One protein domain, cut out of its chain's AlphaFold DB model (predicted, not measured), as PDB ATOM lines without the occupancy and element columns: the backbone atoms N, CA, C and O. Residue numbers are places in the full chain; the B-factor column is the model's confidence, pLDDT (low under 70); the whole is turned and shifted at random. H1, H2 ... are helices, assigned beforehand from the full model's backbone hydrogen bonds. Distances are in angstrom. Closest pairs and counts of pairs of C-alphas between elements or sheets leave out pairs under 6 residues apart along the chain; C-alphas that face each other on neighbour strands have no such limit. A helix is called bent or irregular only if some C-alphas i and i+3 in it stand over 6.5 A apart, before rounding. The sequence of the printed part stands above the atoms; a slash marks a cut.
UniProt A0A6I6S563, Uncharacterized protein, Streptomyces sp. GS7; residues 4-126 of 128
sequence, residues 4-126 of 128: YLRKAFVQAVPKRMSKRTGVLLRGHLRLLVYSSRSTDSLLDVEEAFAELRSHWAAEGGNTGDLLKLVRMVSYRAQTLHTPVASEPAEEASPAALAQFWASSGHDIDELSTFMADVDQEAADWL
ATOM      1  N   TYR A   4      -8.913 -46.668   9.490       90.19
ATOM      2  CA  TYR A   4      -8.786 -45.217   9.308       90.19
ATOM      3  C   TYR A   4      -7.749 -44.853   8.228       90.19
ATOM      4  O   TYR A   4      -8.027 -44.037   7.349       90.19
ATOM      5  N   LEU A   5      -6.596 -45.536   8.186       91.56
ATOM      6  CA  LEU A   5      -5.592 -45.347   7.126       91.56
ATOM      7  C   LEU A   5      -6.071 -45.882   5.777       91.56
ATOM      8  O   LEU A   5      -5.742 -45.318   4.734       91.56
ATOM      9  N   ARG A   6      -6.866 -46.960   5.772       92.12
ATOM     10  CA  ARG A   6      -7.471 -47.475   4.535       92.12
ATOM     11  C   ARG A   6      -8.446 -46.464   3.944       92.12
ATOM     12  O   ARG A   6      -8.381 -46.217   2.744       92.12
ATOM     13  N   LYS A   7      -9.314 -45.876   4.772       92.38
ATOM     14  CA  LYS A   7     -10.261 -44.836   4.352       92.38
ATOM     15  C   LYS A   7      -9.524 -43.613   3.806       92.38
ATOM     16  O   LYS A   7      -9.801 -43.220   2.677       92.38
ATOM     17  N   ALA A   8      -8.534 -43.099   4.539       91.81
ATOM     18  CA  ALA A   8      -7.726 -41.961   4.101       91.81
ATOM     19  C   ALA A   8      -7.004 -42.236   2.770       91.81
ATOM     20  O   ALA A   8      -7.014 -41.400   1.871       91.81
ATOM     21  N   PHE A   9      -6.438 -43.436   2.592       92.44
ATOM     22  CA  PHE A   9      -5.810 -43.821   1.326       92.44
ATOM     23  C   PHE A   9      -6.807 -43.842   0.162       92.44
ATOM     24  O   PHE A   9      -6.517 -43.294  -0.897       92.44
ATOM     25  N   VAL A  10      -7.982 -44.450   0.346       92.25
ATOM     26  CA  VAL A  10      -9.016 -44.522  -0.702       92.25
ATOM     27  C   VAL A  10      -9.556 -43.136  -1.061       92.25
ATOM     28  O   VAL A  10      -9.873 -42.900  -2.223       92.25
ATOM     29  N   GLN A  11      -9.637 -42.218  -0.096       89.38
ATOM     30  CA  GLN A  11     -10.018 -40.825  -0.345       89.38
ATOM     31  C   GLN A  11      -8.937 -40.058  -1.115       89.38
ATOM     32  O   GLN A  11      -9.260 -39.291  -2.015       89.38
ATOM     33  N   ALA A  12      -7.662 -40.280  -0.783       90.19
ATOM     34  CA  ALA A  12      -6.554 -39.536  -1.365       90.19
ATOM     35  C   ALA A  12      -6.146 -40.033  -2.763       90.19
ATOM     36  O   ALA A  12      -5.619 -39.252  -3.561       90.19
ATOM     37  N   VAL A  13      -6.310 -41.334  -3.041       91.94
ATOM     38  CA  VAL A  13      -5.709 -41.988  -4.213       91.94
ATOM     39  C   VAL A  13      -6.180 -41.350  -5.530       91.94
ATOM     40  O   VAL A  13      -7.383 -41.169  -5.743       91.94
ATOM     41  N   PRO A  14      -5.262 -41.045  -6.470       90.81
ATOM     42  CA  PRO A  14      -5.648 -40.585  -7.791       90.81
ATOM     43  C   PRO A  14      -6.484 -41.649  -8.506       90.81
ATOM     44  O   PRO A  14      -6.222 -42.850  -8.399       90.81
ATOM     45  N   LYS A  15      -7.437 -41.214  -9.340       88.25
ATOM     46  CA  LYS A  15      -8.269 -42.122 -10.159       88.25
ATOM     47  C   LYS A  15      -7.440 -43.059 -11.044       88.25
ATOM     48  O   LYS A  15      -7.909 -44.131 -11.418       88.25
ATOM     49  N   ARG A  16      -6.233 -42.635 -11.426       87.94
ATOM     50  CA  ARG A  16      -5.280 -43.412 -12.223       87.94
ATOM     51  C   ARG A  16      -3.900 -43.335 -11.589       87.94
ATOM     52  O   ARG A  16      -3.049 -42.591 -12.057       87.94
ATOM     53  N   MET A  17      -3.697 -44.119 -10.536       93.19
ATOM     54  CA  MET A  17      -2.389 -44.219  -9.902       93.19
ATOM     55  C   MET A  17      -1.466 -45.156 -10.689       93.19
ATOM     56  O   MET A  17      -1.808 -46.321 -10.916       93.19
ATOM     57  N   SER A  18      -0.284 -44.685 -11.094       94.75
ATOM     58  CA  SER A  18       0.687 -45.550 -11.769       94.75
ATOM     59  C   SER A  18       1.377 -46.507 -10.794       94.75
ATOM     60  O   SER A  18       1.463 -46.281  -9.583       94.75
ATOM     61  N   LYS A  19       1.956 -47.589 -11.335       94.38
ATOM     62  CA  LYS A  19       2.786 -48.516 -10.549       94.38
ATOM     63  C   LYS A  19       3.969 -47.794  -9.892       94.38
ATOM     64  O   LYS A  19       4.319 -48.136  -8.767       94.38
ATOM     65  N   ARG A  20       4.565 -46.805 -10.573       93.69
ATOM     66  CA  ARG A  20       5.687 -46.013 -10.043       93.69
ATOM     67  C   ARG A  20       5.247 -45.206  -8.824       93.69
ATOM     68  O   ARG A  20       5.867 -45.344  -7.778       93.69
ATOM     69  N   THR A  21       4.144 -44.472  -8.922       94.25
ATOM     70  CA  THR A  21       3.581 -43.697  -7.803       94.25
ATOM     71  C   THR A  21       3.234 -44.590  -6.617       94.25
ATOM     72  O   THR A  21       3.563 -44.267  -5.480       94.25
ATOM     73  N   GLY A  22       2.672 -45.778  -6.867       93.00
ATOM     74  CA  GLY A  22       2.420 -46.759  -5.810       93.00
ATOM     75  C   GLY A  22       3.693 -47.272  -5.118       93.00
ATOM     76  O   GLY A  22       3.675 -47.531  -3.913       93.00
ATOM     77  N   VAL A  23       4.804 -47.415  -5.852       93.69
ATOM     78  CA  VAL A  23       6.113 -47.780  -5.281       93.69
ATOM     79  C   VAL A  23       6.687 -46.627  -4.461       93.69
ATOM     80  O   VAL A  23       7.108 -46.871  -3.333       93.69
ATOM     81  N   LEU A  24       6.638 -45.397  -4.981       93.38
ATOM     82  CA  LEU A  24       7.084 -44.191  -4.274       93.38
ATOM     83  C   LEU A  24       6.320 -44.004  -2.961       93.38
ATOM     84  O   LEU A  24       6.938 -43.859  -1.911       93.38
ATOM     85  N   LEU A  25       4.987 -44.119  -2.993       94.12
ATOM     86  CA  LEU A  25       4.153 -44.028  -1.796       94.12
ATOM     87  C   LEU A  25       4.560 -45.084  -0.770       94.12
ATOM     88  O   LEU A  25       4.816 -44.769   0.386       94.12
ATOM     89  N   ARG A  26       4.657 -46.351  -1.185       91.62
ATOM     90  CA  ARG A  26       5.030 -47.438  -0.272       91.62
ATOM     91  C   ARG A  26       6.428 -47.246   0.316       91.62
ATOM     92  O   ARG A  26       6.622 -47.561   1.486       91.62
ATOM     93  N   GLY A  27       7.382 -46.785  -0.491       90.62
ATOM     94  CA  GLY A  27       8.737 -46.467  -0.048       90.62
ATOM     95  C   GLY A  27       8.720 -45.369   1.007       90.62
ATOM     96  O   GLY A  27       9.192 -45.588   2.118       90.62
ATOM     97  N   HIS A  28       8.064 -44.251   0.702       91.06
ATOM     98  CA  HIS A  28       7.956 -43.112   1.604       91.06
ATOM     99  C   HIS A  28       7.261 -43.473   2.928       91.06
ATOM    100  O   HIS A  28       7.797 -43.205   3.998       91.06
ATOM    101  N   LEU A  29       6.126 -44.183   2.890       89.81
ATOM    102  CA  LEU A  29       5.431 -44.608   4.114       89.81
ATOM    103  C   LEU A  29       6.280 -45.541   4.992       89.81
ATOM    104  O   LEU A  29       6.159 -45.510   6.213       89.81
ATOM    105  N   ARG A  30       7.141 -46.375   4.394       87.75
ATOM    106  CA  ARG A  30       8.083 -47.210   5.156       87.75
ATOM    107  C   ARG A  30       9.202 -46.385   5.775       87.75
ATOM    108  O   ARG A  30       9.562 -46.666   6.912       87.75
ATOM    109  N   LEU A  31       9.720 -45.395   5.048       85.94
ATOM    110  CA  LEU A  31      10.736 -44.485   5.567       85.94
ATOM    111  C   LEU A  31      10.215 -43.725   6.789       85.94
ATOM    112  O   LEU A  31      10.914 -43.700   7.786       85.94
ATOM    113  N   LEU A  32       8.966 -43.240   6.772       85.12
ATOM    114  CA  LEU A  32       8.347 -42.578   7.935       85.12
ATOM    115  C   LEU A  32       8.292 -43.470   9.185       85.12
ATOM    116  O   LEU A  32       8.529 -43.016  10.299       85.12
ATOM    117  N   VAL A  33       7.974 -44.756   9.008       83.81
ATOM    118  CA  VAL A  33       7.938 -45.723  10.120       83.81
ATOM    119  C   VAL A  33       9.347 -46.074  10.602       83.81
ATOM    120  O   VAL A  33       9.538 -46.406  11.768       83.81
ATOM    121  N   TYR A  34      10.340 -46.039   9.714       82.75
ATOM    122  CA  TYR A  34      11.733 -46.275  10.078       82.75
ATOM    123  C   TYR A  34      12.342 -45.068  10.797       82.75
ATOM    124  O   TYR A  34      12.970 -45.232  11.840       82.75
ATOM    125  N   SER A  35      12.103 -43.857  10.289       77.25
ATOM    126  CA  SER A  35      12.589 -42.609  10.880       77.25
ATOM    127  C   SER A  35      11.963 -42.339  12.246       77.25
ATOM    128  O   SER A  35      12.609 -41.754  13.105       77.25
ATOM    129  N   SER A  36      10.751 -42.838  12.521       74.25
ATOM    130  CA  SER A  36      10.187 -42.774  13.879       74.25
ATOM    131  C   SER A  36      10.971 -43.611  14.904       74.25
ATOM    132  O   SER A  36      10.736 -43.491  16.103       74.25
ATOM    133  N   ARG A  37      11.905 -44.458  14.450       74.75
ATOM    134  CA  ARG A  37      12.762 -45.314  15.283       74.75
ATOM    135  C   ARG A  37      14.245 -44.924  15.232       74.75
ATOM    136  O   ARG A  37      15.035 -45.524  15.958       74.75
ATOM    137  N   SER A  38      14.644 -43.989  14.363       66.94
ATOM    138  CA  SER A  38      16.045 -43.614  14.119       66.94
ATOM    139  C   SER A  38      16.154 -42.205  13.523       66.94
ATOM    140  O   SER A  38      15.460 -41.880  12.564       66.94
ATOM    141  N   THR A  39      17.062 -41.382  14.053       61.88
ATOM    142  CA  THR A  39      17.303 -39.991  13.624       61.88
ATOM    143  C   THR A  39      18.138 -39.854  12.343       61.88
ATOM    144  O   THR A  39      18.251 -38.758  11.806       61.88
ATOM    145  N   ASP A  40      18.685 -40.949  11.809       58.47
ATOM    146  CA  ASP A  40      19.737 -40.924  10.777       58.47
ATOM    147  C   ASP A  40      19.244 -40.626   9.341       58.47
ATOM    148  O   ASP A  40      20.052 -40.505   8.427       58.47
ATOM    149  N   SER A  41      17.928 -40.519   9.099       58.44
ATOM    150  CA  SER A  41      17.361 -40.626   7.736       58.44
ATOM    151  C   SER A  41      16.402 -39.502   7.310       58.44
ATOM    152  O   SER A  41      15.646 -39.682   6.358       58.44
ATOM    153  N   LEU A  42      16.384 -38.346   7.983       62.12
ATOM    154  CA  LEU A  42      15.390 -37.291   7.704       62.12
ATOM    155  C   LEU A  42      15.538 -36.637   6.314       62.12
ATOM    156  O   LEU A  42      14.531 -36.330   5.680       62.12
ATOM    157  N   LEU A  43      16.765 -36.489   5.801       61.00
ATOM    158  CA  LEU A  43      17.013 -35.870   4.488       61.00
ATOM    159  C   LEU A  43      16.451 -36.706   3.322       61.00
ATOM    160  O   LEU A  43      15.884 -36.155   2.381       61.00
ATOM    161  N   ASP A  44      16.511 -38.036   3.428       71.31
ATOM    162  CA  ASP A  44      15.972 -38.947   2.407       71.31
ATOM    163  C   ASP A  44      14.432 -38.928   2.361       71.31
ATOM    164  O   ASP A  44      13.817 -39.255   1.341       71.31
ATOM    165  N   VAL A  45      13.780 -38.548   3.468       77.50
ATOM    166  CA  VAL A  45      12.315 -38.511   3.585       77.50
ATOM    167  C   VAL A  45      11.732 -37.338   2.798       77.50
ATOM    168  O   VAL A  45      10.724 -37.519   2.108       77.50
ATOM    169  N   GLU A  46      12.354 -36.159   2.869       81.06
ATOM    170  CA  GLU A  46      11.875 -34.953   2.184       81.06
ATOM    171  C   GLU A  46      12.025 -35.049   0.663       81.06
ATOM    172  O   GLU A  46      11.081 -34.739  -0.073       81.06
ATOM    173  N   GLU A  47      13.171 -35.537   0.179       82.69
ATOM    174  CA  GLU A  47      13.412 -35.712  -1.256       82.69
ATOM    175  C   GLU A  47      12.456 -36.758  -1.853       82.69
ATOM    176  O   GLU A  47      11.785 -36.500  -2.860       82.69
ATOM    177  N   ALA A  48      12.284 -37.897  -1.169       85.12
ATOM    178  CA  ALA A  48      11.321 -38.921  -1.570       85.12
ATOM    179  C   ALA A  48       9.875 -38.395  -1.566       85.12
ATOM    180  O   ALA A  48       9.064 -38.774  -2.421       85.12
ATOM    181  N   PHE A  49       9.532 -37.510  -0.623       91.06
ATOM    182  CA  PHE A  49       8.212 -36.890  -0.584       91.06
ATOM    183  C   PHE A  49       7.991 -35.922  -1.748       91.06
ATOM    184  O   PHE A  49       6.904 -35.899  -2.330       91.06
ATOM    185  N   ALA A  50       9.006 -35.139  -2.117       91.50
ATOM    186  CA  ALA A  50       8.920 -34.208  -3.234       91.50
ATOM    187  C   ALA A  50       8.652 -34.936  -4.561       91.50
ATOM    188  O   ALA A  50       7.757 -34.524  -5.310       91.50
ATOM    189  N   GLU A  51       9.354 -36.048  -4.820       92.94
ATOM    190  CA  GLU A  51       9.108 -36.887  -6.001       92.94
ATOM    191  C   GLU A  51       7.688 -37.473  -5.979       92.94
ATOM    192  O   GLU A  51       6.942 -37.342  -6.955       92.94
ATOM    193  N   LEU A  52       7.272 -38.058  -4.849       95.19
ATOM    194  CA  LEU A  52       5.928 -38.612  -4.681       95.19
ATOM    195  C   LEU A  52       4.843 -37.563  -4.945       95.19
ATOM    196  O   LEU A  52       3.909 -37.823  -5.702       95.19
ATOM    197  N   ARG A  53       4.970 -36.371  -4.354       95.12
ATOM    198  CA  ARG A  53       3.999 -35.279  -4.499       95.12
ATOM    199  C   ARG A  53       3.870 -34.824  -5.951       95.12
ATOM    200  O   ARG A  53       2.754 -34.583  -6.409       95.12
ATOM    201  N   SER A  54       4.989 -34.735  -6.673       94.62
ATOM    202  CA  SER A  54       5.005 -34.377  -8.095       94.62
ATOM    203  C   SER A  54       4.233 -35.398  -8.939       94.62
ATOM    204  O   SER A  54       3.318 -35.035  -9.681       94.62
ATOM    205  N   HIS A  55       4.524 -36.689  -8.755       95.19
ATOM    206  CA  HIS A  55       3.824 -37.770  -9.448       95.19
ATOM    207  C   HIS A  55       2.333 -37.836  -9.090       95.19
ATOM    208  O   HIS A  55       1.492 -38.022  -9.968       95.19
ATOM    209  N   TRP A  56       1.999 -37.636  -7.816       96.00
ATOM    210  CA  TRP A  56       0.620 -37.632  -7.335       96.00
ATOM    211  C   TRP A  56      -0.216 -36.537  -7.996       96.00
ATOM    212  O   TRP A  56      -1.306 -36.806  -8.501       96.00
ATOM    213  N   ALA A  57       0.322 -35.314  -8.045       94.25
ATOM    214  CA  ALA A  57      -0.325 -34.183  -8.700       94.25
ATOM    215  C   ALA A  57      -0.466 -34.408 -10.214       94.25
ATOM    216  O   ALA A  57      -1.529 -34.147 -10.779       94.25
ATOM    217  N   ALA A  58       0.569 -34.951 -10.868       94.31
ATOM    218  CA  ALA A  58       0.539 -35.270 -12.298       94.31
ATOM    219  C   ALA A  58      -0.528 -36.323 -12.659       94.31
ATOM    220  O   ALA A  58      -1.068 -36.311 -13.765       94.31
ATOM    221  N   GLU A  59      -0.868 -37.209 -11.724       95.00
ATOM    222  CA  GLU A  59      -1.924 -38.219 -11.868       95.00
ATOM    223  C   GLU A  59      -3.323 -37.701 -11.477       95.00
ATOM    224  O   GLU A  59      -4.301 -38.454 -11.497       95.00
ATOM    225  N   GLY A  60      -3.436 -36.407 -11.157       92.12
ATOM    226  CA  GLY A  60      -4.686 -35.749 -10.773       92.12
ATOM    227  C   GLY A  60      -5.109 -36.014  -9.327       92.12
ATOM    228  O   GLY A  60      -6.284 -35.848  -9.000       92.12
ATOM    229  N   GLY A  61      -4.186 -36.462  -8.475       92.38
ATOM    230  CA  GLY A  61      -4.418 -36.623  -7.046       92.38
ATOM    231  C   GLY A  61      -4.360 -35.292  -6.299       92.38
ATOM    232  O   GLY A  61      -3.555 -34.414  -6.614       92.38
ATOM    233  N   ASN A  62      -5.186 -35.160  -5.263       92.69
ATOM    234  CA  ASN A  62      -5.130 -34.019  -4.358       92.69
ATOM    235  C   ASN A  62      -3.900 -34.137  -3.445       92.69
ATOM    236  O   ASN A  62      -3.753 -35.104  -2.694       92.69
ATOM    237  N   THR A  63      -3.003 -33.150  -3.499       92.25
ATOM    238  CA  THR A  63      -1.792 -33.134  -2.670       92.25
ATOM    239  C   THR A  63      -2.080 -32.849  -1.196       92.25
ATOM    240  O   THR A  63      -1.286 -33.254  -0.354       92.25
ATOM    241  N   GLY A  64      -3.195 -32.187  -0.870       92.00
ATOM    242  CA  GLY A  64      -3.655 -32.009   0.510       92.00
ATOM    243  C   GLY A  64      -4.044 -33.342   1.147       92.00
ATOM    244  O   GLY A  64      -3.571 -33.672   2.230       92.00
ATOM    245  N   ASP A  65      -4.787 -34.175   0.417       92.44
ATOM    246  CA  ASP A  65      -5.176 -35.506   0.900       92.44
ATOM    247  C   ASP A  65      -3.969 -36.456   1.010       92.44
ATOM    248  O   ASP A  65      -3.890 -37.267   1.935       92.44
ATOM    249  N   LEU A  66      -2.976 -36.316   0.121       94.50
ATOM    250  CA  LEU A  66      -1.687 -37.004   0.258       94.50
ATOM    251  C   LEU A  66      -0.946 -36.573   1.533       94.50
ATOM    252  O   LEU A  66      -0.457 -37.426   2.273       94.50
ATOM    253  N   LEU A  67      -0.857 -35.264   1.789       92.94
ATOM    254  CA  LEU A  67      -0.216 -34.713   2.986       92.94
ATOM    255  C   LEU A  67      -0.904 -35.209   4.258       92.94
ATOM    256  O   LEU A  67      -0.225 -35.636   5.191       92.94
ATOM    257  N   LYS A  68      -2.238 -35.223   4.272       93.44
ATOM    258  CA  LYS A  68      -3.036 -35.777   5.365       93.44
ATOM    259  C   LYS A  68      -2.693 -37.243   5.623       93.44
ATOM    260  O   LYS A  68      -2.371 -37.595   6.756       93.44
ATOM    261  N   LEU A  69      -2.673 -38.085   4.584       93.75
ATOM    262  CA  LEU A  69      -2.296 -39.497   4.711       93.75
ATOM    263  C   LEU A  69      -0.885 -39.664   5.301       93.75
ATOM    264  O   LEU A  69      -0.681 -40.479   6.200       93.75
ATOM    265  N   VAL A  70       0.081 -38.881   4.820       92.56
ATOM    266  CA  VAL A  70       1.468 -38.894   5.311       92.56
ATOM    267  C   VAL A  70       1.548 -38.479   6.782       92.56
ATOM    268  O   VAL A  70       2.197 -39.162   7.575       92.56
ATOM    269  N   ARG A  71       0.839 -37.415   7.178       90.94
ATOM    270  CA  ARG A  71       0.783 -36.941   8.569       90.94
ATOM    271  C   ARG A  71       0.131 -37.965   9.498       90.94
ATOM    272  O   ARG A  71       0.664 -38.199  10.579       90.94
ATOM    273  N   MET A  72      -0.938 -38.636   9.064       92.88
ATOM    274  CA  MET A  72      -1.567 -39.720   9.831       92.88
ATOM    275  C   MET A  72      -0.605 -40.894  10.056       92.88
ATOM    276  O   MET A  72      -0.513 -41.415  11.166       92.88
ATOM    277  N   VAL A  73       0.135 -41.315   9.024       91.50
ATOM    278  CA  VAL A  73       1.112 -42.410   9.157       91.50
ATOM    279  C   VAL A  73       2.269 -42.013  10.069       91.50
ATOM    280  O   VAL A  73       2.649 -42.815  10.920       91.50
ATOM    281  N   SER A  74       2.794 -40.795   9.921       88.62
ATOM    282  CA  SER A  74       3.876 -40.283  10.769       88.62
ATOM    283  C   SER A  74       3.453 -40.207  12.239       88.62
ATOM    284  O   SER A  74       4.133 -40.771  13.094       88.62
ATOM    285  N   TYR A  75       2.284 -39.622  12.527       89.00
ATOM    286  CA  TYR A  75       1.743 -39.535  13.886       89.00
ATOM    287  C   TYR A  75       1.560 -40.922  14.507       89.00
ATOM    288  O   TYR A  75       2.126 -41.209  15.557       89.00
ATOM    289  N   ARG A  76       0.870 -41.837  13.811       90.06
ATOM    290  CA  ARG A  76       0.684 -43.218  14.282       90.06
ATOM    291  C   ARG A  76       2.020 -43.909  14.568       90.06
ATOM    292  O   ARG A  76       2.145 -44.614  15.564       90.06
ATOM    293  N   ALA A  77       3.003 -43.759  13.679       87.56
ATOM    294  CA  ALA A  77       4.306 -44.395  13.845       87.56
ATOM    295  C   ALA A  77       5.048 -43.894  15.090       87.56
ATOM    296  O   ALA A  77       5.778 -44.672  15.693       87.56
ATOM    297  N   GLN A  78       4.854 -42.636  15.481       84.06
ATOM    298  CA  GLN A  78       5.454 -42.064  16.686       84.06
ATOM    299  C   GLN A  78       4.664 -42.394  17.951       84.06
ATOM    300  O   GLN A  78       5.264 -42.661  18.984       84.06
ATOM    301  N   THR A  79       3.332 -42.445  17.885       85.50
ATOM    302  CA  THR A  79       2.516 -42.829  19.046       85.50
ATOM    303  C   THR A  79       2.710 -44.302  19.413       85.50
ATOM    304  O   THR A  79       2.808 -44.642  20.587       85.50
ATOM    305  N   LEU A  80       2.815 -45.191  18.417       83.75
ATOM    306  CA  LEU A  80       2.984 -46.634  18.644       83.75
ATOM    307  C   LEU A  80       4.436 -47.069  18.863       83.75
ATOM    308  O   LEU A  80       4.689 -48.216  19.242       83.75
ATOM    309  N   HIS A  81       5.411 -46.216  18.563       74.25
ATOM    310  CA  HIS A  81       6.817 -46.517  18.796       74.25
ATOM    311  C   HIS A  81       7.352 -45.518  19.798       74.25
ATOM    312  O   HIS A  81       7.518 -44.348  19.481       74.25
ATOM    313  N   THR A  82       7.626 -45.995  21.011       57.28
ATOM    314  CA  THR A  82       8.279 -45.180  22.028       57.28
ATOM    315  C   THR A  82       9.567 -44.619  21.423       57.28
ATOM    316  O   THR A  82      10.394 -45.419  20.966       57.28
ATOM    317  N   PRO A  83       9.750 -43.287  21.369       52.41
ATOM    318  CA  PRO A  83      11.008 -42.727  20.911       52.41
ATOM    319  C   PRO A  83      12.110 -43.321  21.785       52.41
ATOM    320  O   PRO A  83      12.008 -43.321  23.016       52.41
ATOM    321  N   VAL A  84      13.134 -43.898  21.150       48.72
ATOM    322  CA  VAL A  84      14.355 -44.296  21.855       48.72
ATOM    323  C   VAL A  84      14.809 -43.052  22.601       48.72
ATOM    324  O   VAL A  84      15.011 -42.020  21.974       48.72
ATOM    325  N   ALA A  85      14.846 -43.135  23.931       46.69
ATOM    326  CA  ALA A  85      14.949 -42.008  24.845       46.69
ATOM    327  C   ALA A  85      16.120 -41.076  24.499       46.69
ATOM    328  O   ALA A  85      17.225 -41.277  24.988       46.69
ATOM    329  N   SER A  86      15.888 -40.088  23.640       45.19
ATOM    330  CA  SER A  86      16.746 -38.944  23.347       45.19
ATOM    331  C   SER A  86      15.966 -38.015  22.418       45.19
ATOM    332  O   SER A  86      15.701 -38.348  21.271       45.19
ATOM    333  N   GLU A  87      15.634 -36.849  22.966       46.31
ATOM    334  CA  GLU A  87      15.118 -35.645  22.305       46.31
ATOM    335  C   GLU A  87      13.600 -35.554  22.023       46.31
ATOM    336  O   GLU A  87      12.953 -36.521  21.614       46.31
ATOM    337  N   PRO A  88      12.997 -34.372  22.270       43.53
ATOM    338  CA  PRO A  88      11.618 -34.098  21.898       43.53
ATOM    339  C   PRO A  88      11.529 -33.961  20.375       43.53
ATOM    340  O   PRO A  88      12.021 -32.996  19.798       43.53
ATOM    341  N   ALA A  89      10.880 -34.916  19.711       49.62
ATOM    342  CA  ALA A  89      10.515 -34.775  18.305       49.62
ATOM    343  C   ALA A  89       9.434 -33.681  18.166       49.62
ATOM    344  O   ALA A  89       8.237 -33.950  18.267       49.62
ATOM    345  N   GLU A  90       9.847 -32.423  17.981       48.25
ATOM    346  CA  GLU A  90       8.949 -31.259  17.874       48.25
ATOM    347  C   GLU A  90       7.985 -31.339  16.669       48.25
ATOM    348  O   GLU A  90       6.879 -30.798  16.719       48.25
ATOM    349  N   GLU A  91       8.342 -32.061  15.601       51.16
ATOM    350  CA  GLU A  91       7.649 -31.990  14.301       51.16
ATOM    351  C   GLU A  91       6.347 -32.802  14.171       51.16
ATOM    352  O   GLU A  91       5.635 -32.692  13.165       51.16
ATOM    353  N   ALA A  92       6.000 -33.602  15.175       57.38
ATOM    354  CA  ALA A  92       4.816 -34.465  15.138       57.38
ATOM    355  C   ALA A  92       4.089 -34.552  16.485       57.38
ATOM    356  O   ALA A  92       3.366 -35.507  16.774       57.38
ATOM    357  N   SER A  93       4.214 -33.488  17.279       70.88
ATOM    358  CA  SER A  93       3.348 -33.277  18.431       70.88
ATOM    359  C   SER A  93       1.860 -33.277  18.017       70.88
ATOM    360  O   SER A  93       1.519 -32.835  16.911       70.88
ATOM    361  N   PRO A  94       0.940 -33.700  18.905       79.44
ATOM    362  CA  PRO A  94      -0.503 -33.578  18.675       79.44
ATOM    363  C   PRO A  94      -0.933 -32.159  18.270       79.44
ATOM    364  O   PRO A  94      -1.832 -31.985  17.450       79.44
ATOM    365  N   ALA A  95      -0.247 -31.137  18.793       84.12
ATOM    366  CA  ALA A  95      -0.482 -29.737  18.454       84.12
ATOM    367  C   ALA A  95      -0.126 -29.415  16.991       84.12
ATOM    368  O   ALA A  95      -0.913 -28.763  16.303       84.12
ATOM    369  N   ALA A  96       1.013 -29.908  16.493       83.19
ATOM    370  CA  ALA A  96       1.413 -29.731  15.096       83.19
ATOM    371  C   ALA A  96       0.428 -30.414  14.133       83.19
ATOM    372  O   ALA A  96       0.068 -29.842  13.099       83.19
ATOM    373  N   LEU A  97      -0.064 -31.608  14.489       87.50
ATOM    374  CA  LEU A  97      -1.086 -32.304  13.706       87.50
ATOM    375  C   LEU A  97      -2.406 -31.520  13.676       87.50
ATOM    376  O   LEU A  97      -2.966 -31.324  12.599       87.50
ATOM    377  N   ALA A  98      -2.869 -31.026  14.826       88.50
ATOM    378  CA  ALA A  98      -4.087 -30.224  14.918       88.50
ATOM    379  C   ALA A  98      -3.987 -28.914  14.121       88.50
ATOM    380  O   ALA A  98      -4.917 -28.553  13.397       88.50
ATOM    381  N   GLN A  99      -2.841 -28.230  14.186       87.62
ATOM    382  CA  GLN A  99      -2.594 -27.013  13.414       87.62
ATOM    383  C   GLN A  99      -2.599 -27.283  11.905       87.62
ATOM    384  O   GLN A  99      -3.211 -26.530  11.141       87.62
ATOM    385  N   PHE A 100      -1.958 -28.367  11.459       89.31
ATOM    386  CA  PHE A 100      -2.010 -28.800  10.062       89.31
ATOM    387  C   PHE A 100      -3.452 -29.073   9.615       89.31
ATOM    388  O   PHE A 100      -3.872 -28.597   8.559       89.31
ATOM    389  N   TRP A 101      -4.219 -29.799  10.427       91.44
ATOM    390  CA  TRP A 101      -5.589 -30.185  10.100       91.44
ATOM    391  C   TRP A 101      -6.503 -28.970   9.936       91.44
ATOM    392  O   TRP A 101      -7.184 -28.836   8.918       91.44
ATOM    393  N   ALA A 102      -6.434 -28.045  10.898       88.06
ATOM    394  CA  ALA A 102      -7.203 -26.809  10.889       88.06
ATOM    395  C   ALA A 102      -6.820 -25.896   9.712       88.06
ATOM    396  O   ALA A 102      -7.694 -25.376   9.023       88.06
ATOM    397  N   SER A 103      -5.520 -25.721   9.445       88.94
ATOM    398  CA  SER A 103      -5.042 -24.857   8.350       88.94
ATOM    399  C   SER A 103      -5.317 -25.421   6.954       88.94
ATOM    400  O   SER A 103      -5.454 -24.654   6.004       88.94
ATOM    401  N   SER A 104      -5.439 -26.742   6.829       86.00
ATOM    402  CA  SER A 104      -5.724 -27.420   5.559       86.00
ATOM    403  C   SER A 104      -7.223 -27.542   5.260       86.00
ATOM    404  O   SER A 104      -7.592 -28.022   4.190       86.00
ATOM    405  N   GLY A 105      -8.092 -27.109   6.183       85.88
ATOM    406  CA  GLY A 105      -9.547 -27.188   6.031       85.88
ATOM    407  C   GLY A 105     -10.101 -28.614   6.107       85.88
ATOM    408  O   GLY A 105     -11.154 -28.888   5.535       85.88
ATOM    409  N   HIS A 106      -9.386 -29.526   6.770       89.06
ATOM    410  CA  HIS A 106      -9.863 -30.885   7.010       89.06
ATOM    411  C   HIS A 106     -10.828 -30.926   8.204       89.06
ATOM    412  O   HIS A 106     -10.773 -30.081   9.098       89.06
ATOM    413  N   ASP A 107     -11.709 -31.924   8.217       89.06
ATOM    414  CA  ASP A 107     -12.739 -32.079   9.243       89.06
ATOM    415  C   ASP A 107     -12.122 -32.379  10.620       89.06
ATOM    416  O   ASP A 107     -11.380 -33.347  10.785       89.06
ATOM    417  N   ILE A 108     -12.421 -31.546  11.615       87.50
ATOM    418  CA  ILE A 108     -11.883 -31.682  12.972       87.50
ATOM    419  C   ILE A 108     -12.466 -32.906  13.687       87.50
ATOM    420  O   ILE A 108     -11.745 -33.546  14.452       87.50
ATOM    421  N   ASP A 109     -13.702 -33.304  13.381       90.00
ATOM    422  CA  ASP A 109     -14.294 -34.518  13.954       90.00
ATOM    423  C   ASP A 109     -13.558 -35.771  13.448       90.00
ATOM    424  O   ASP A 109     -13.356 -36.749  14.181       90.00
ATOM    425  N   GLU A 110     -13.070 -35.723  12.205       90.06
ATOM    426  CA  GLU A 110     -12.218 -36.765  11.636       90.06
ATOM    427  C   GLU A 110     -10.860 -36.845  12.349       90.06
ATOM    428  O   GLU A 110     -10.377 -37.949  12.610       90.06
ATOM    429  N   LEU A 111     -10.262 -35.703  12.714       91.69
ATOM    430  CA  LEU A 111      -9.018 -35.667  13.491       91.69
ATOM    431  C   LEU A 111      -9.206 -36.301  14.871       91.69
ATOM    432  O   LEU A 111      -8.404 -37.146  15.266       91.69
ATOM    433  N   SER A 112     -10.257 -35.911  15.597       89.81
ATOM    434  CA  SER A 112     -10.537 -36.453  16.929       89.81
ATOM    435  C   SER A 112     -10.769 -37.962  16.890       89.81
ATOM    436  O   SER A 112     -10.220 -38.685  17.721       89.81
ATOM    437  N   THR A 113     -11.512 -38.445  15.890       93.19
ATOM    438  CA  THR A 113     -11.730 -39.884  15.679       93.19
ATOM    439  C   THR A 113     -10.415 -40.607  15.392       93.19
ATOM    440  O   THR A 113     -10.123 -41.630  16.004       93.19
ATOM    441  N   PHE A 114      -9.586 -40.055  14.501       93.38
ATOM    442  CA  PHE A 114      -8.285 -40.631  14.170       93.38
ATOM    443  C   PHE A 114      -7.364 -40.741  15.393       93.38
ATOM    444  O   PHE A 114      -6.743 -41.782  15.591       93.38
ATOM    445  N   MET A 115      -7.269 -39.691  16.210       92.38
ATOM    446  CA  MET A 115      -6.421 -39.713  17.404       92.38
ATOM    447  C   MET A 115      -6.900 -40.761  18.413       92.38
ATOM    448  O   MET A 115      -6.085 -41.542  18.892       92.38
ATOM    449  N   ALA A 116      -8.213 -40.847  18.654       91.81
ATOM    450  CA  ALA A 116      -8.787 -41.861  19.537       91.81
ATOM    451  C   ALA A 116      -8.518 -43.295  19.044       91.81
ATOM    452  O   ALA A 116      -8.173 -44.164  19.843       91.81
ATOM    453  N   ASP A 117      -8.615 -43.540  17.732       93.56
ATOM    454  CA  ASP A 117      -8.294 -44.844  17.138       93.56
ATOM    455  C   ASP A 117      -6.810 -45.218  17.336       93.56
ATOM    456  O   ASP A 117      -6.486 -46.385  17.570       93.56
ATOM    457  N   VAL A 118      -5.896 -44.245  17.238       90.12
ATOM    458  CA  VAL A 118      -4.456 -44.462  17.465       90.12
ATOM    459  C   VAL A 118      -4.155 -44.697  18.947       90.12
ATOM    460  O   VAL A 118      -3.356 -45.579  19.258       90.12
ATOM    461  N   ASP A 119      -4.800 -43.958  19.851       88.75
ATOM    462  CA  ASP A 119      -4.646 -44.136  21.298       88.75
ATOM    463  C   ASP A 119      -5.142 -45.518  21.747       88.75
ATOM    464  O   ASP A 119      -4.468 -46.200  22.521       88.75
ATOM    465  N   GLN A 120      -6.280 -45.975  21.213       88.94
ATOM    466  CA  GLN A 120      -6.777 -47.328  21.466       88.94
ATOM    467  C   GLN A 120      -5.806 -48.387  20.932       88.94
ATOM    468  O   GLN A 120      -5.498 -49.349  21.633       88.94
ATOM    469  N   GLU A 121      -5.273 -48.197  19.721       89.56
ATOM    470  CA  GLU A 121      -4.270 -49.104  19.158       89.56
ATOM    471  C   GLU A 121      -3.001 -49.163  20.028       89.56
ATOM    472  O   GLU A 121      -2.432 -50.238  20.203       89.56
ATOM    473  N   ALA A 122      -2.570 -48.037  20.605       86.06
ATOM    474  CA  ALA A 122      -1.435 -47.992  21.526       86.06
ATOM    475  C   ALA A 122      -1.724 -48.739  22.837       86.06
ATOM    476  O   ALA A 122      -0.864 -49.473  23.330       86.06
ATOM    477  N   ALA A 123      -2.932 -48.584  23.386       84.31
ATOM    478  CA  ALA A 123      -3.361 -49.273  24.599       84.31
ATOM    479  C   ALA A 123      -3.413 -50.798  24.409       84.31
ATOM    480  O   ALA A 123      -2.927 -51.534  25.265       84.31
ATOM    481  N   ASP A 124      -3.914 -51.269  23.262       83.38
ATOM    482  CA  ASP A 124      -3.992 -52.697  22.924       83.38
ATOM    483  C   ASP A 124      -2.607 -53.363  22.784       83.38
ATOM    484  O   ASP A 124      -2.488 -54.589  22.849       83.38
ATOM    485  N   TRP A 125      -1.548 -52.575  22.567       73.00
ATOM    486  CA  TRP A 125      -0.172 -53.062  22.425       73.00
ATOM    487  C   TRP A 125       0.571 -53.236  23.755       73.00
ATOM    488  O   TRP A 125       1.615 -53.896  23.781       73.00
ATOM    489  N   LEU A 126       0.072 -52.664  24.854       67.50
ATOM    490  CA  LEU A 126       0.682 -52.835  26.170       67.50
ATOM    491  C   LEU A 126       0.264 -54.195  26.759       67.50
ATOM    492  O   LEU A 126      -0.931 -54.488  26.810       67.50
TER     493      LEU A 126
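This is residues 4 to 126 of the 128 residues of an uncharacterized protein of Streptomyces sp. GS7 (UniProt A0A6I6S563). A bundle of helices is built round H4, which runs through the middle and touches the five others. The hairpin of H2 and H3 packs on one side of H4, H1 and H6 lie over other parts of it, and H5 packs on it from another side. The 123 printed residues, 4 to 126, hold six named helices in the order H1 to H6 and no named strand: all helix. H2 to H6 form an up-and-down bundle, each helix running against the one before it. The whole is compact, with a radius of gyration of the C-alphas of 14.5 A, and spans 39 by 35 by 26 A.

Start with H1, residues 4 to 12, which touches the hub H4, residues 63 to 79; their closest C-alphas, those of Ala 12 and Asp 65, are 4.8 A apart, at a shallow tilt of 17 degrees, opposite ways. Next look at H2, residues 19 to 35, and H3, residues 39 to 58, a hairpin whose closest C-alphas are those of Leu 24 and Leu 52, 5.7 A. H2 touches H4 with residues 29 to 33 alone, closest at the C-alphas of Val 33 and Ala 77, 5.4 A; they run the same way at a shallow tilt of 32 degrees, only just short of steep. H3 touches H4 with residues 53 to 57 alone, the closest C-alphas being those of Ala 57 and Thr 63, 6.3 A. H5, residues 94 to 103, touches H4 at a shallow tilt of 11 degrees, opposite ways, closest at the C-alphas of Arg 71 and Leu 97, 7.2 A. H6, residues 108 to 124, touches H4 with residues 118 to 122 alone, closest at the C-alphas of Arg 76 and Val 118, 6.2 A. H1 and H2 are apart. Every O i to N i+4 pair is within hydrogen-bond range in H1, H2, H4, H5 and H6; in H3 it is 11 of 16.

Find C-alpha 4 at (-8.786, -45.217, 9.308), where H1 begins; it ends at residue 12. H2, 19 to 35, is 24.3 A long. H3, 39 to 58, is 31.2 A long, with a kink of 31 degrees near residue 46; it is irregular, C-alphas 40 and 43 being 8.5 A apart. H4, 63 to 79, is 24.2 A long and begins at C-alpha 63, (-1.792, -33.134, -2.670). H5 covers 94 to 103. H6, 24.6 A long, runs from 108 to C-alpha 124 at (-3.992, -52.697, 22.924).

The C-alphas of Ala 58 and Leu 126 are the two farthest apart, 42.3 A. The printed part has no cut. The link from H4 to H5, residues 80 to 93, is long. Mean pLDDT of the printed part is 83.9; residues 38 to 43, 82 to 92 and 126 are under 70.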